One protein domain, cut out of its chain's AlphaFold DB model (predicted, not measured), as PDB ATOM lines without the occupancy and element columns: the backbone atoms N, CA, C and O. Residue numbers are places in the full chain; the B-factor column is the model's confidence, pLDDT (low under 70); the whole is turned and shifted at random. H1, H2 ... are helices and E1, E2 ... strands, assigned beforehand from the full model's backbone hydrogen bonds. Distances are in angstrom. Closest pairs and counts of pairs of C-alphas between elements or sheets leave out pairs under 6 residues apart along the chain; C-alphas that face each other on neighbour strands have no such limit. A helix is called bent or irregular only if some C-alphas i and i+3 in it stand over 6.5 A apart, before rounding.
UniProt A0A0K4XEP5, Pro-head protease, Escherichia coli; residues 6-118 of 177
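This is residues 6 to 118 of the 177 residues of the protein "Pro-head protease" of Escherichia coli (UniProt A0A0K4XEP5). Two bent antiparallel sheets, the meander E1 E2 E3 and the long hairpin E4 E5, come together where E1 meets E5 and make one open, partly rolled wall, with E3 and E4 far from each other. H2 packs on the meander at one end of the longest axis, the tip of the hairpin, residues 85 to 90, sticks out at the other, and H1 packs on E5 and the end of E2. The printed part has 113 residues, with two named helices and five named strands in the order H1 E1 E2 E3 H2 E4 E5; the class is mixed, helices and strands. It is compact, with a radius of gyration of the C-alphas of 14.9 A and spans of 44 by 34 by 26 A.

H1 is residues 6 to 14, 12.4 A long, from C-alpha 6 at (-12.752, 40.967, -18.207). E1 is residues 21 to 23, 7.2 A. E2, residues 26 to 39, is 23.8 A long and bends by 122 degrees at residue 29. E3 is residues 44 to 50, 18.7 A. H2 is residues 56 to 66, 15.4 A, from C-alpha 56 at (16.722, 55.045, -24.004). E4, residues 72 to 85, is 25.8 A long and bends by 105 degrees at residue 80. E5, residues 90 to 104, is 22.1 A long, bends by 113 degrees at residue 95 and ends with C-alpha 104 at (7.692, 42.089, -29.814).

E1, E2 and E3 form a meander, each strand the antiparallel neighbour of the one before; this sheet is only just strongly twisted, with C-alphas up to 4.4 A off its best plane. The pairing is staggered: E2 pairs with E1 over residues 26 to 32, with N 31 and O 21 at 3.0 A, and with E3 over residues 32 to 39, with N 35 and O 47 at 2.7 A. E4 and E5 form an antiparallel hairpin, with N 78 and O 97 at 2.9 A. The closest C-alphas of E1 and E5, those of Leu 22 and Ser 102, are 4.6 A apart. H2 on one face of the sheet E1 E2 E3 gives two layers, helix over sheet; its height over the sheet is 8.7 A, and it lies over E2, slantwise to the strands at 46 degrees on the local plane. The closest C-alphas of H2 and E2 are those of Ala 58 and Ile 31, 4.6 A. H1 only grazes that sheet with residues 6 to 13; its closest C-alpha to E5 is that of Ser 8, 5.1 A from that of Asp 97. E3 is apart from E4 and E5. In H1 and H2 every O i to N i+4 pair is within hydrogen-bond range.

The C-alphas of Asp 54 and Ser 87, the two farthest apart, are 48.5 A apart. The printed part has no cut and no long link. Residues 85 to 90 stand free, and residues 105 to 118 hold no named element. The mean pLDDT of the printed part is 93.9; residue 118 is under 70.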
ATOM      1  N   ALA A   6     -11.886  40.131 -19.040       94.69
ATOM      2  CA  ALA A   6     -12.752  40.967 -18.207       94.69
ATOM      3  C   ALA A   6     -12.561  40.782 -16.692       94.69
ATOM      4  O   ALA A   6     -12.701  41.746 -15.931       94.69
ATOM      5  N   ALA A   7     -12.281  39.560 -16.229       95.25
ATOM      6  CA  ALA A   7     -11.998  39.294 -14.817       95.25
ATOM      7  C   ALA A   7     -10.654  39.912 -14.395       95.25
ATOM      8  O   ALA A   7     -10.587  40.665 -13.420       95.25
ATOM      9  N   SER A   8      -9.603  39.685 -15.185       97.50
ATOM     10  CA  SER A   8      -8.270  40.231 -14.922       97.50
ATOM     11  C   SER A   8      -8.233  41.758 -14.985       97.50
ATOM     12  O   SER A   8      -7.666  42.398 -14.097       97.50
ATOM     13  N   LEU A   9      -8.888  42.369 -15.978       96.94
ATOM     14  CA  LEU A   9      -8.948  43.829 -16.101       96.94
ATOM     15  C   LEU A   9      -9.677  44.479 -14.915       96.94
ATOM     16  O   LEU A   9      -9.246  45.533 -14.445       96.94
ATOM     17  N   ARG A  10     -10.719  43.833 -14.369       96.62
ATOM     18  CA  ARG A  10     -11.356  44.271 -13.115       96.62
ATOM     19  C   ARG A  10     -10.387  44.202 -11.933       96.62
ATOM     20  O   ARG A  10     -10.218  45.202 -11.246       96.62
ATOM     21  N   ALA A  11      -9.669  43.090 -11.768       97.31
ATOM     22  CA  ALA A  11      -8.681  42.942 -10.694       97.31
ATOM     23  C   ALA A  11      -7.529  43.968 -10.779       97.31
ATOM     24  O   ALA A  11      -6.996  44.418  -9.762       97.31
ATOM     25  N   TRP A  12      -7.124  44.369 -11.987       98.12
ATOM     26  CA  TRP A  12      -6.187  45.479 -12.189       98.12
ATOM     27  C   TRP A  12      -6.793  46.834 -11.807       98.12
ATOM     28  O   TRP A  12      -6.154  47.605 -11.083       98.12
ATOM     29  N   SER A  13      -8.038  47.088 -12.215       96.12
ATOM     30  CA  SER A  13      -8.771  48.317 -11.893       96.12
ATOM     31  C   SER A  13      -8.954  48.519 -10.384       96.12
ATOM     32  O   SER A  13      -8.680  49.611  -9.884       96.12
ATOM     33  N   ASP A  14      -9.283  47.459  -9.637       97.81
ATOM     34  CA  ASP A  14      -9.423  47.495  -8.171       97.81
ATOM     35  C   ASP A  14      -8.119  47.913  -7.470       97.81
ATOM     36  O   ASP A  14      -8.127  48.585  -6.436       97.81
ATOM     37  N   ARG A  15      -6.973  47.574  -8.075       97.00
ATOM     38  CA  ARG A  15      -5.629  47.967  -7.619       97.00
ATOM     39  C   ARG A  15      -5.177  49.328  -8.155       97.00
ATOM     40  O   ARG A  15      -4.054  49.739  -7.875       97.00
ATOM     41  N   LYS A  16      -6.028  50.030  -8.910       97.00
ATOM     42  CA  LYS A  16      -5.722  51.300  -9.592       97.00
ATOM     43  C   LYS A  16      -4.485  51.204 -10.493       97.00
ATOM     44  O   LYS A  16      -3.682  52.132 -10.555       97.00
ATOM     45  N   ALA A  17      -4.333  50.074 -11.175       97.19
ATOM     46  CA  ALA A  17      -3.209  49.792 -12.054       97.19
ATOM     47  C   ALA A  17      -3.688  49.152 -13.367       97.19
ATOM     48  O   ALA A  17      -4.863  48.828 -13.524       97.19
ATOM     49  N   LEU A  18      -2.768  48.989 -14.314       98.12
ATOM     50  CA  LEU A  18      -2.982  48.298 -15.584       98.12
ATOM     51  C   LEU A  18      -1.838  47.299 -15.815       98.12
ATOM     52  O   LEU A  18      -0.757  47.497 -15.252       98.12
ATOM     53  N   PRO A  19      -2.052  46.265 -16.653       98.31
ATOM     54  CA  PRO A  19      -0.976  45.419 -17.165       98.31
ATOM     55  C   PRO A  19       0.194  46.235 -17.736       98.31
ATOM     56  O   PRO A  19       0.014  47.359 -18.212       98.31
ATOM     57  N   ALA A  20       1.399  45.669 -17.695       98.44
ATOM     58  CA  ALA A  20       2.620  46.377 -18.077       98.44
ATOM     59  C   ALA A  20       2.817  46.471 -19.603       98.44
ATOM     60  O   ALA A  20       2.431  45.568 -20.342       98.44
ATOM     61  N   LEU A  21       3.457  47.557 -20.058       98.44
ATOM     62  CA  LEU A  21       3.965  47.723 -21.426       98.44
ATOM     63  C   LEU A  21       5.468  47.432 -21.439       98.44
ATOM     64  O   LEU A  21       6.270  48.282 -21.038       98.44
ATOM     65  N   LEU A  22       5.835  46.233 -21.885       98.62
ATOM     66  CA  LEU A  22       7.201  45.716 -21.788       98.62
ATOM     67  C   LEU A  22       7.888  45.589 -23.154       98.62
ATOM     68  O   LEU A  22       7.258  45.583 -24.219       98.62
ATOM     69  N   TRP A  23       9.214  45.482 -23.109       98.19
ATOM     70  CA  TRP A  23      10.047  45.109 -24.247       98.19
ATOM     71  C   TRP A  23      10.249  43.592 -24.300       98.19
ATOM     72  O   TRP A  23      10.897  43.034 -23.420       98.19
ATOM     73  N   GLN A  24       9.787  42.920 -25.361       97.56
ATOM     74  CA  GLN A  24      10.113  41.507 -25.624       97.56
ATOM     75  C   GLN A  24       9.848  40.572 -24.422       97.56
ATOM     76  O   GLN A  24      10.677  39.711 -24.126       97.56
ATOM     77  N   HIS A  25       8.730  40.758 -23.708       97.94
ATOM     78  CA  HIS A  25       8.354  39.990 -22.505       97.94
ATOM     79  C   HIS A  25       9.296  40.128 -21.302       97.94
ATOM     80  O   HIS A  25       9.183  39.389 -20.322       97.94
ATOM     81  N   ARG A  26      10.236  41.074 -21.335       98.00
ATOM     82  CA  ARG A  26      11.176  41.292 -20.239       98.00
ATOM     83  C   ARG A  26      10.525  42.086 -19.113       98.00
ATOM     84  O   ARG A  26      10.319  43.290 -19.225       98.00
ATOM     85  N   MET A  27      10.218  41.395 -18.016       96.75
ATOM     86  CA  MET A  27       9.554  41.965 -16.832       96.75
ATOM     87  C   MET A  27      10.355  43.086 -16.155       96.75
ATOM     88  O   MET A  27       9.779  43.906 -15.445       96.75
ATOM     89  N   ASP A  28      11.669  43.120 -16.369       97.31
ATOM     90  CA  ASP A  28      12.591  44.138 -15.871       97.31
ATOM     91  C   ASP A  28      12.750  45.346 -16.812       97.31
ATOM     92  O   ASP A  28      13.407  46.312 -16.441       97.31
ATOM     93  N   GLU A  29      12.128  45.321 -17.996       98.00
ATOM     94  CA  GLU A  29      12.316  46.320 -19.057       98.00
ATOM     95  C   GLU A  29      10.976  46.962 -19.494       98.00
ATOM     96  O   GLU A  29      10.504  46.749 -20.624       98.00
ATOM     97  N   PRO A  30      10.308  47.743 -18.619       98.06
ATOM     98  CA  PRO A  30       9.147  48.535 -19.006       98.06
ATOM     99  C   PRO A  30       9.565  49.710 -19.895       98.06
ATOM    100  O   PRO A  30      10.488  50.449 -19.576       98.06
ATOM    101  N   ILE A  31       8.831  49.926 -20.986       98.12
ATOM    102  CA  ILE A  31       9.158  50.946 -22.006       98.12
ATOM    103  C   ILE A  31       8.082  52.027 -22.142       98.12
ATOM    104  O   ILE A  31       8.125  52.894 -23.023       98.12
ATOM    105  N   GLY A  32       7.057  51.965 -21.299       97.62
ATOM    106  CA  GLY A  32       5.880  52.797 -21.431       97.62
ATOM    107  C   GLY A  32       4.830  52.521 -20.374       97.62
ATOM    108  O   GLY A  32       5.011  51.717 -19.463       97.62
ATOM    109  N   VAL A  33       3.701  53.201 -20.531       97.62
ATOM    110  CA  VAL A  33       2.518  53.003 -19.695       97.62
ATOM    111  C   VAL A  33       1.277  52.908 -20.564       97.62
ATOM    112  O   VAL A  33       1.109  53.669 -21.523       97.62
ATOM    113  N   TYR A  34       0.387  51.994 -20.199       98.12
ATOM    114  CA  TYR A  34      -0.975  51.993 -20.707       98.12
ATOM    115  C   TYR A  34      -1.818  53.035 -19.964       98.12
ATOM    116  O   TYR A  34      -1.590  53.334 -18.794       98.12
ATOM    117  N   THR A  35      -2.765  53.629 -20.677       96.81
ATOM    118  CA  THR A  35      -3.705  54.647 -20.191       96.81
ATOM    119  C   THR A  35      -5.156  54.190 -20.305       96.81
ATOM    120  O   THR A  35      -6.011  54.712 -19.598       96.81
ATOM    121  N   GLU A  36      -5.437  53.207 -21.161       96.44
ATOM    122  CA  GLU A  36      -6.733  52.543 -21.273       96.44
ATOM    123  C   GLU A  36      -6.496  51.075 -21.639       96.44
ATOM    124  O   GLU A  36      -5.695  50.777 -22.527       96.44
ATOM    125  N   MET A  37      -7.207  50.166 -20.979       96.75
ATOM    126  CA  MET A  37      -7.370  48.789 -21.432       96.75
ATOM    127  C   MET A  37      -8.809  48.358 -21.214       96.75
ATOM    128  O   MET A  37      -9.376  48.622 -20.152       96.75
ATOM    129  N   LYS A  38      -9.393  47.691 -22.202       94.50
ATOM    130  CA  LYS A  38     -10.733  47.117 -22.096       94.50
ATOM    131  C   LYS A  38     -10.858  45.911 -23.001       94.50
ATOM    132  O   LYS A  38     -10.161  45.809 -24.002       94.50
ATOM    133  N   GLU A  39     -11.766  45.024 -22.645       93.50
ATOM    134  CA  GLU A  39     -12.239  43.995 -23.555       93.50
ATOM    135  C   GLU A  39     -13.475  44.532 -24.283       93.50
ATOM    136  O   GLU A  39     -14.363  45.108 -23.649       93.50
ATOM    137  N   ASP A  40     -13.503  44.388 -25.603       89.88
ATOM    138  CA  ASP A  40     -14.650  44.696 -26.451       89.88
ATOM    139  C   ASP A  40     -15.062  43.467 -27.282       89.88
ATOM    140  O   ASP A  40     -14.560  42.359 -27.077       89.88
ATOM    141  N   ASP A  41     -16.013  43.644 -28.200       87.62
ATOM    142  CA  ASP A  41     -16.541  42.549 -29.023       87.62
ATOM    143  C   ASP A  41     -15.502  41.965 -30.004       87.62
ATOM    144  O   ASP A  41     -15.712  40.871 -30.538       87.62
ATOM    145  N   VAL A  42     -14.388  42.669 -30.238       87.69
ATOM    146  CA  VAL A  42     -13.264  42.218 -31.073       87.69
ATOM    147  C   VAL A  42     -12.224  41.494 -30.217       87.69
ATOM    148  O   VAL A  42     -11.745  40.429 -30.607       87.69
ATOM    149  N   GLY A  43     -11.881  42.044 -29.051       89.19
ATOM    150  CA  GLY A  43     -10.929  41.443 -28.120       89.19
ATOM    151  C   GLY A  43     -10.341  42.447 -27.130       89.19
ATOM    152  O   GLY A  43     -11.022  43.344 -26.642       89.19
ATOM    153  N   LEU A  44      -9.057  42.286 -26.801       93.81
ATOM    154  CA  LEU A  44      -8.354  43.195 -25.898       93.81
ATOM    155  C   LEU A  44      -7.947  44.485 -26.629       93.81
ATOM    156  O   LEU A  44      -7.015  44.493 -27.433       93.81
ATOM    157  N   TYR A  45      -8.596  45.592 -26.287       94.06
ATOM    158  CA  TYR A  45      -8.194  46.936 -26.680       94.06
ATOM    159  C   TYR A  45      -7.208  47.523 -25.672       94.06
ATOM    160  O   TYR A  45      -7.453  47.509 -24.463       94.06
ATOM    161  N   VAL A  46      -6.133  48.131 -26.176       95.81
ATOM    162  CA  VAL A  46      -5.152  48.852 -25.360       95.81
ATOM    163  C   VAL A  46      -4.831  50.224 -25.955       95.81
ATOM    164  O   VAL A  46      -4.748  50.402 -27.169       95.81
ATOM    165  N   ARG A  47      -4.595  51.206 -25.087       96.38
ATOM    166  CA  ARG A  47      -4.058  52.528 -25.433       96.38
ATOM    167  C   ARG A  47      -2.984  52.896 -24.432       96.38
ATOM    168  O   ARG A  47      -3.176  52.714 -23.236       96.38
ATOM    169  N   GLY A  48      -1.869  53.432 -24.905       95.62
ATOM    170  CA  GLY A  48      -0.753  53.805 -24.045       95.62
ATOM    171  C   GLY A  48       0.223  54.747 -24.727       95.62
ATOM    172  O   GLY A  48      -0.038  55.261 -25.817       95.62
ATOM    173  N   ARG A  49       1.356  54.970 -24.068       95.75
ATOM    174  CA  ARG A  49       2.462  55.776 -24.582       95.75
ATOM    175  C   ARG A  49       3.804  55.162 -24.201       95.75
ATOM    176  O   ARG A  49       3.968  54.668 -23.087       95.75
ATOM    177  N   LEU A  50       4.762  55.260 -25.117       96.62
ATOM    178  CA  LEU A  50       6.170  54.962 -24.860       96.62
ATOM    179  C   LEU A  50       6.853  56.171 -24.207       96.62
ATOM    180  O   LEU A  50       6.541  57.315 -24.551       96.62
ATOM    181  N   LEU A  51       7.809  55.933 -23.310       97.12
ATOM    182  CA  LEU A  51       8.601  56.983 -22.650       97.12
ATOM    183  C   LEU A  51       9.811  57.411 -23.504       97.12
ATOM    184  O   LEU A  51      10.944  57.405 -23.049       97.12
ATOM    185  N   ILE A  52       9.579  57.763 -24.773       95.00
ATOM    186  CA  ILE A  52      10.631  57.951 -25.799       95.00
ATOM    187  C   ILE A  52      11.660  59.038 -25.442       95.00
ATOM    188  O   ILE A  52      12.812  58.953 -25.872       95.00
ATOM    189  N   ASP A  53      11.249  60.072 -24.711       93.06
ATOM    190  CA  ASP A  53      12.121  61.199 -24.370       93.06
ATOM    191  C   ASP A  53      12.934  60.954 -23.087       93.06
ATOM    192  O   ASP A  53      14.002  61.546 -22.926       93.06
ATOM    193  N   ASP A  54      12.470  60.042 -22.230       96.12
ATOM    194  CA  ASP A  54      13.013  59.813 -20.886       96.12
ATOM    195  C   ASP A  54      13.748  58.467 -20.755       96.12
ATOM    196  O   ASP A  54      14.656  58.336 -19.936       96.12
ATOM    197  N   ASP A  55      13.387  57.472 -21.572       97.06
ATOM    198  CA  ASP A  55      13.946  56.122 -21.536       97.06
ATOM    199  C   ASP A  55      14.649  55.762 -22.867       97.06
ATOM    200  O   ASP A  55      14.009  55.668 -23.927       97.06
ATOM    201  N   PRO A  56      15.976  55.515 -22.843       97.62
ATOM    202  CA  PRO A  56      16.722  55.045 -24.004       97.62
ATOM    203  C   PRO A  56      16.166  53.759 -24.633       97.62
ATOM    204  O   PRO A  56      16.236  53.615 -25.861       97.62
ATOM    205  N   LEU A  57      15.614  52.834 -23.840       98.00
ATOM    206  CA  LEU A  57      15.051  51.591 -24.363       98.00
ATOM    207  C   LEU A  57      13.733  51.850 -25.096       98.00
ATOM    208  O   LEU A  57      13.593  51.420 -26.242       98.00
ATOM    209  N   ALA A  58      12.817  52.629 -24.518       97.81
ATOM    210  CA  ALA A  58      11.614  53.097 -25.208       97.81
ATOM    211  C   ALA A  58      11.937  53.837 -26.518       97.81
ATOM    212  O   ALA A  58      11.293  53.616 -27.552       97.81
ATOM    213  N   LYS A  59      12.975  54.685 -26.515       96.94
ATOM    214  CA  LYS A  59      13.446  55.386 -27.718       96.94
ATOM    215  C   LYS A  59      13.934  54.422 -28.796       96.94
ATOM    216  O   LYS A  59      13.581  54.578 -29.969       96.94
ATOM    217  N   ARG A  60      14.725  53.420 -28.405       96.88
ATOM    218  CA  ARG A  60      15.186  52.346 -29.293       96.88
ATOM    219  C   ARG A  60      14.007  51.537 -29.836       96.88
ATOM    220  O   ARG A  60      13.963  51.285 -31.038       96.88
ATOM    221  N   ALA A  61      13.042  51.184 -28.990       96.38
ATOM    222  CA  ALA A  61      11.856  50.437 -29.386       96.38
ATOM    223  C   ALA A  61      11.077  51.164 -30.483       96.38
ATOM    224  O   ALA A  61      10.846  50.613 -31.558       96.38
ATOM    225  N   HIS A  62      10.783  52.444 -30.264       94.81
ATOM    226  CA  HIS A  62      10.116  53.287 -31.248       94.81
ATOM    227  C   HIS A  62      10.904  53.416 -32.564       94.81
ATOM    228  O   HIS A  62      10.309  53.401 -33.643       94.81
ATOM    229  N   ALA A  63      12.239  53.503 -32.509       93.19
ATOM    230  CA  ALA A  63      13.071  53.513 -33.712       93.19
ATOM    231  C   ALA A  63      12.964  52.196 -34.503       93.19
ATOM    232  O   ALA A  63      12.804  52.230 -35.723       93.19
ATOM    233  N   HIS A  64      12.977  51.043 -33.826       95.00
ATOM    234  CA  HIS A  64      12.795  49.739 -34.470       95.00
ATOM    235  C   HIS A  64      11.385  49.538 -35.031       95.00
ATOM    236  O   HIS A  64      11.256  48.959 -36.111       95.00
ATOM    237  N   MET A  65      10.353  50.061 -34.357       92.69
ATOM    238  CA  MET A  65       8.988  50.092 -34.892       92.69
ATOM    239  C   MET A  65       8.939  50.871 -36.204       92.69
ATOM    240  O   MET A  65       8.429  50.371 -37.201       92.69
ATOM    241  N   LYS A  66       9.534  52.072 -36.240       87.94
ATOM    242  CA  LYS A  66       9.616  52.878 -37.470       87.94
ATOM    243  C   LYS A  66      10.385  52.187 -38.590       87.94
ATOM    244  O   LYS A  66      10.018  52.332 -39.748       87.94
ATOM    245  N   ALA A  67      11.451  51.472 -38.246       87.12
ATOM    246  CA  ALA A  67      12.258  50.728 -39.205       87.12
ATOM    247  C   ALA A  67      11.610  49.401 -39.650       87.12
ATOM    248  O   ALA A  67      12.154  48.739 -40.527       87.12
ATOM    249  N   GLY A  68      10.497  48.980 -39.036       86.12
ATOM    250  CA  GLY A  68       9.828  47.713 -39.345       86.12
ATOM    251  C   GLY A  68      10.546  46.462 -38.823       86.12
ATOM    252  O   GLY A  68      10.248  45.360 -39.265       86.12
ATOM    253  N   SER A  69      11.486  46.605 -37.882       90.94
ATOM    254  CA  SER A  69      12.193  45.466 -37.251       90.94
ATOM    255  C   SER A  69      11.581  45.033 -35.913       90.94
ATOM    256  O   SER A  69      11.942  43.989 -35.368       90.94
ATOM    257  N   LEU A  70      10.637  45.817 -35.393       93.06
ATOM    258  CA  LEU A  70       9.783  45.474 -34.261       93.06
ATOM    259  C   LEU A  70       8.336  45.751 -34.666       93.06
ATOM    260  O   LEU A  70       7.945  46.909 -34.782       93.06
ATOM    261  N   THR A  71       7.567  44.705 -34.945       92.12
ATOM    262  CA  THR A  71       6.286  44.835 -35.660       92.12
ATOM    263  C   THR A  71       5.126  44.140 -34.975       92.12
ATOM    264  O   THR A  71       4.020  44.212 -35.494       92.12
ATOM    265  N   GLY A  72       5.337  43.475 -33.841       94.25
ATOM    266  CA  GLY A  72       4.315  42.682 -33.172       94.25
ATOM    267  C   GLY A  72       3.883  43.236 -31.821       94.25
ATOM    268  O   GLY A  72       4.626  43.959 -31.150       94.25
ATOM    269  N   LEU A  73       2.694  42.816 -31.405       96.00
ATOM    270  CA  LEU A  73       2.215  42.861 -30.030       96.00
ATOM    271  C   LEU A  73       1.959  41.436 -29.544       96.00
ATOM    272  O   LEU A  73       1.423  40.609 -30.276       96.00
ATOM    273  N   SER A  74       2.314  41.146 -28.300       96.50
ATOM    274  CA  SER A  74       2.000  39.863 -27.669       96.50
ATOM    275  C   SER A  74       1.563  40.085 -26.238       96.50
ATOM    276  O   SER A  74       1.904  41.098 -25.640       96.50
ATOM    277  N   ILE A  75       0.815  39.128 -25.705       97.12
ATOM    278  CA  ILE A  75       0.354  39.148 -24.321       97.12
ATOM    279  C   ILE A  75       1.077  38.095 -23.490       97.12
ATOM    280  O   ILE A  75       1.424  37.023 -23.992       97.12
ATOM    281  N   GLY A  76       1.234  38.398 -22.213       97.06
ATOM    282  CA  GLY A  76       1.812  37.541 -21.196       97.06
ATOM    283  C   GLY A  76       0.768  37.357 -20.113       97.06
ATOM    284  O   GLY A  76       0.229  38.325 -19.569       97.06
ATOM    285  N   TYR A  77       0.423  36.103 -19.846       97.00
ATOM    286  CA  TYR A  77      -0.715  35.763 -19.006       97.00
ATOM    287  C   TYR A  77      -0.534  34.424 -18.295       97.00
ATOM    288  O   TYR A  77       0.303  33.603 -18.671       97.00
ATOM    289  N   VAL A  78      -1.359  34.195 -17.274       96.75
ATOM    290  CA  VAL A  78      -1.511  32.896 -16.611       96.75
ATOM    291  C   VAL A  78      -2.903  32.354 -16.909       96.75
ATOM    292  O   VAL A  78      -3.889  33.079 -16.826       96.75
ATOM    293  N   LEU A  79      -2.989  31.073 -17.259       95.50
ATOM    294  CA  LEU A  79      -4.257  30.396 -17.524       95.50
ATOM    295  C   LEU A  79      -5.076  30.228 -16.233       95.50
ATOM    296  O   LEU A  79      -4.529  29.789 -15.218       95.50
ATOM    297  N   LYS A  80      -6.380  30.528 -16.284       95.06
ATOM    298  CA  LYS A  80      -7.335  30.250 -15.194       95.06
ATOM    299  C   LYS A  80      -8.383  29.234 -15.595       95.06
ATOM    300  O   LYS A  80      -8.520  28.218 -14.922       95.06
ATOM    301  N   ASP A  81      -9.055  29.487 -16.709       94.94
ATOM    302  CA  ASP A  81     -10.023  28.575 -17.302       94.94
ATOM    303  C   ASP A  81      -9.763  28.467 -18.804       94.94
ATOM    304  O   ASP A  81      -9.588  29.464 -19.513       94.94
ATOM    305  N   TRP A  82      -9.686  27.234 -19.283       94.69
ATOM    306  CA  TRP A  82      -9.379  26.914 -20.665       94.69
ATOM    307  C   TRP A  82      -9.886  25.519 -21.016       94.69
ATOM    308  O   TRP A  82     -10.043  24.645 -20.165       94.69
ATOM    309  N   GLU A  83     -10.098  25.290 -22.304       94.56
ATOM    310  CA  GLU A  83     -10.340  23.959 -22.855       94.56
ATOM    311  C   GLU A  83      -9.501  23.749 -24.113       94.56
ATOM    312  O   GLU A  83      -9.109  24.702 -24.783       94.56
ATOM    313  N   TYR A  84      -9.197  22.494 -24.431       93.88
ATOM    314  CA  TYR A  84      -8.548  22.151 -25.691       93.88
ATOM    315  C   TYR A  84      -9.604  21.705 -26.703       93.88
ATOM    316  O   TYR A  84     -10.198  20.631 -26.562       93.88
ATOM    317  N   ASP A  85      -9.828  22.525 -27.727       93.12
ATOM    318  CA  ASP A  85     -10.720  22.204 -28.833       93.12
ATOM    319  C   ASP A  85      -9.976  21.305 -29.826       93.12
ATOM    320  O   ASP A  85      -9.203  21.766 -30.668       93.12
ATOM    321  N   ARG A  86     -10.226  19.994 -29.736       94.38
ATOM    322  CA  ARG A  86      -9.610  18.988 -30.614       94.38
ATOM    323  C   ARG A  86      -9.958  19.177 -32.089       94.38
ATOM    324  O   ARG A  86      -9.205  18.706 -32.928       94.38
ATOM    325  N   SER A  87     -11.085  19.814 -32.407       95.06
ATOM    326  CA  SER A  87     -11.485  20.039 -33.801       95.06
ATOM    327  C   SER A  87     -10.671  21.151 -34.461       95.06
ATOM    328  O   SER A  87     -10.419  21.094 -35.660       95.06
ATOM    329  N   LYS A  88     -10.241  22.137 -33.668       90.12
ATOM    330  CA  LYS A  88      -9.419  23.269 -34.114       90.12
ATOM    331  C   LYS A  88      -7.935  23.099 -33.798       90.12
ATOM    332  O   LYS A  88      -7.154  23.972 -34.154       90.12
ATOM    333  N   GLU A  89      -7.580  22.030 -33.086       93.25
ATOM    334  CA  GLU A  89      -6.244  21.799 -32.520       93.25
ATOM    335  C   GLU A  89      -5.704  23.027 -31.767       93.25
ATOM    336  O   GLU A  89      -4.538  23.402 -31.877       93.25
ATOM    337  N   ALA A  90      -6.581  23.682 -30.999       89.44
ATOM    338  CA  ALA A  90      -6.290  24.960 -30.361       89.44
ATOM    339  C   ALA A  90      -6.821  25.025 -28.926       89.44
ATOM    340  O   ALA A  90      -7.834  24.415 -28.576       89.44
ATOM    341  N   PHE A  91      -6.146  25.820 -28.095       89.94
ATOM    342  CA  PHE A  91      -6.643  26.171 -26.770       89.94
ATOM    343  C   PHE A  91      -7.697  27.268 -26.882       89.94
ATOM    344  O   PHE A  91      -7.429  28.354 -27.396       89.94
ATOM    345  N   LEU A  92      -8.883  26.999 -26.352       91.31
ATOM    346  CA  LEU A  92      -9.886  28.014 -26.105       91.31
ATOM    347  C   LEU A  92      -9.661  28.590 -24.708       91.31
ATOM    348  O   LEU A  92      -9.841  27.906 -23.700       91.31
ATOM    349  N   LEU A  93      -9.261  29.856 -24.664       91.81
ATOM    350  CA  LEU A  93      -9.017  30.586 -23.426       91.81
ATOM    351  C   LEU A  93     -10.337  31.195 -22.947       91.81
ATOM    352  O   LEU A  93     -10.905  32.039 -23.640       91.81
ATOM    353  N   LYS A  94     -10.831  30.755 -21.788       93.00
ATOM    354  CA  LYS A  94     -12.093  31.238 -21.202       93.00
ATOM    355  C   LYS A  94     -11.860  32.310 -20.148       93.00
ATOM    356  O   LYS A  94     -12.626  33.262 -20.087       93.00
ATOM    357  N   GLU A  95     -10.793  32.171 -19.365       95.38
ATOM    358  CA  GLU A  95     -10.354  33.154 -18.378       95.38
ATOM    359  C   GLU A  95      -8.831  33.094 -18.217       95.38
ATOM    360  O   GLU A  95      -8.237  32.012 -18.103       95.38
ATOM    361  N   ILE A  96      -8.190  34.263 -18.185       96.75
ATOM    362  CA  ILE A  96      -6.754  34.401 -17.943       96.75
ATOM    363  C   ILE A  96      -6.473  35.527 -16.946       96.75
ATOM    364  O   ILE A  96      -7.201  36.517 -16.892       96.75
ATOM    365  N   ASP A  97      -5.351  35.428 -16.235       97.44
ATOM    366  CA  ASP A  97      -4.721  36.578 -15.586       97.44
ATOM    367  C   ASP A  97      -3.781  37.242 -16.590       97.44
ATOM    368  O   ASP A  97      -2.687  36.734 -16.838       97.44
ATOM    369  N   LEU A  98      -4.182  38.378 -17.156       97.94
ATOM    370  CA  LEU A  98      -3.331  39.192 -18.015       97.94
ATOM    371  C   LEU A  98      -2.310  39.958 -17.165       97.94
ATOM    372  O   LEU A  98      -2.684  40.684 -16.245       97.94
ATOM    373  N   TRP A  99      -1.026  39.833 -17.487       98.12
ATOM    374  CA  TRP A  99       0.059  40.525 -16.784       98.12
ATOM    375  C   TRP A  99       0.642  41.672 -17.588       98.12
ATOM    376  O   TRP A  99       0.973  42.722 -17.033       98.12
ATOM    377  N   GLU A 100       0.762  41.481 -18.896       98.12
ATOM    378  CA  GLU A 100       1.471  42.412 -19.753       98.12
ATOM    379  C   GLU A 100       0.986  42.327 -21.200       98.12
ATOM    380  O   GLU A 100       0.386  41.332 -21.621       98.12
ATOM    381  N   VAL A 101       1.259  43.400 -21.936       97.94
ATOM    382  CA  VAL A 101       1.167  43.441 -23.389       97.94
ATOM    383  C   VAL A 101       2.465  44.074 -23.904       97.94
ATOM    384  O   VAL A 101       2.729  45.260 -23.692       97.94
ATOM    385  N   SER A 102       3.299  43.269 -24.555       98.25
ATOM    386  CA  SER A 102       4.649  43.625 -24.994       98.25
ATOM    387  C   SER A 102       4.696  44.055 -26.444       98.25
ATOM    388  O   SER A 102       4.044  43.456 -27.302       98.25
ATOM    389  N   LEU A 103       5.603  44.989 -26.747       97.56
ATOM    390  CA  LEU A 103       6.123  45.126 -28.106       97.56
ATOM    391  C   LEU A 103       7.118  44.001 -28.382       97.56
ATOM    392  O   LEU A 103       8.088  43.829 -27.636       97.56
ATOM    393  N   VAL A 104       6.890  43.264 -29.471       97.44
ATOM    394  CA  VAL A 104       7.692  42.089 -29.814       97.44
ATOM    395  C   VAL A 104       8.119  42.041 -31.277       97.44
ATOM    396  O   VAL A 104       7.489  42.620 -32.161       97.44
ATOM    397  N   THR A 105       9.203  41.320 -31.553       95.12
ATOM    398  CA  THR A 105       9.614  41.004 -32.932       95.12
ATOM    399  C   THR A 105       8.735  39.905 -33.528       95.12
ATOM    400  O   THR A 105       8.329  40.006 -34.681       95.12
ATOM    401  N   PHE A 106       8.426  38.876 -32.734       93.88
ATOM    402  CA  PHE A 106       7.660  37.706 -33.157       93.88
ATOM    403  C   PHE A 106       6.488  37.498 -32.195       93.88
ATOM    404  O   PHE A 106       6.693  36.984 -31.094       93.88
ATOM    405  N   PRO A 107       5.274  37.945 -32.545       93.44
ATOM    406  CA  PRO A 107       4.108  37.713 -31.708       93.44
ATOM    407  C   PRO A 107       3.592  36.285 -31.878       93.44
ATOM    408  O   PRO A 107       3.740  35.677 -32.937       93.44
ATOM    409  N   SER A 108       2.953  35.759 -30.834       89.44
ATOM    410  CA  SER A 108       2.330  34.432 -30.897       89.44
ATOM    411  C   SER A 108       1.112  34.394 -31.825       89.44
ATOM    412  O   SER A 108       0.832  33.352 -32.406       89.44
ATOM    413  N   ASN A 109       0.404  35.520 -31.978       87.00
ATOM    414  CA  ASN A 109      -0.634  35.689 -32.994       87.00
ATOM    415  C   ASN A 109      -0.074  36.509 -34.160       87.00
ATOM    416  O   ASN A 109       0.317  37.663 -33.971       87.00
ATOM    417  N   ASP A 110      -0.067  35.932 -35.363       86.12
ATOM    418  CA  ASP A 110       0.491  36.595 -36.536       86.12
ATOM    419  C   ASP A 110      -0.265  37.876 -36.921       86.12
ATOM    420  O   ASP A 110       0.336  38.827 -37.412       86.12
ATOM    421  N   GLU A 111      -1.554  37.966 -36.596       84.56
ATOM    422  CA  GLU A 111      -2.387  39.139 -36.881       84.56
ATOM    423  C   GLU A 111      -2.137  40.308 -35.917       84.56
ATOM    424  O   GLU A 111      -2.530  41.442 -36.196       84.56
ATOM    425  N   ALA A 112      -1.444  40.077 -34.796       87.38
ATOM    426  CA  ALA A 112      -1.136  41.105 -33.804       87.38
ATOM    427  C   ALA A 112       0.044  41.984 -34.256       87.38
ATOM    428  O   ALA A 112       1.108  42.007 -33.634       87.38
ATOM    429  N   ARG A 113      -0.132  42.692 -35.379       88.50
ATOM    430  CA  ARG A 113       0.886  43.549 -35.998       88.50
ATOM    431  C   ARG A 113       0.642  45.033 -35.758       88.50
ATOM    432  O   ARG A 113      -0.482  45.523 -35.731       88.50
ATOM    433  N   ILE A 114       1.743  45.766 -35.654       83.19
ATOM    434  CA  ILE A 114       1.787  47.223 -35.667       83.19
ATOM    435  C   ILE A 114       1.531  47.658 -37.110       83.19
ATOM    436  O   ILE A 114       2.401  47.507 -37.965       83.19
ATOM    437  N   SER A 115       0.331  48.172 -37.379       73.81
ATOM    438  CA  SER A 115      -0.068  48.592 -38.726       73.81
ATOM    439  C   SER A 115       0.628  49.882 -39.155       73.81
ATOM    440  O   SER A 115       1.145  49.973 -40.262       73.81
ATOM    441  N   ASP A 116       0.674  50.871 -38.259       71.38
ATOM    442  CA  ASP A 116       1.162  52.210 -38.558       71.38
ATOM    443  C   ASP A 116       1.969  52.784 -37.400       71.38
ATOM    444  O   ASP A 116       1.503  52.870 -36.261       71.38
ATOM    445  N   VAL A 117       3.151  53.311 -37.713       73.94
ATOM    446  CA  VAL A 117       3.905  54.173 -36.799       73.94
ATOM    447  C   VAL A 117       3.785  55.600 -37.304       73.94
ATOM    448  O   VAL A 117       4.585  56.075 -38.114       73.94
ATOM    449  N   LYS A 118       2.730  56.290 -36.861       63.38
ATOM    450  CA  LYS A 118       2.397  57.633 -37.351       63.38
ATOM    451  C   LYS A 118       3.550  58.610 -37.098       63.38
ATOM    452  O   LYS A 118       3.883  58.932 -35.957       63.38
TER     453      LYS A 118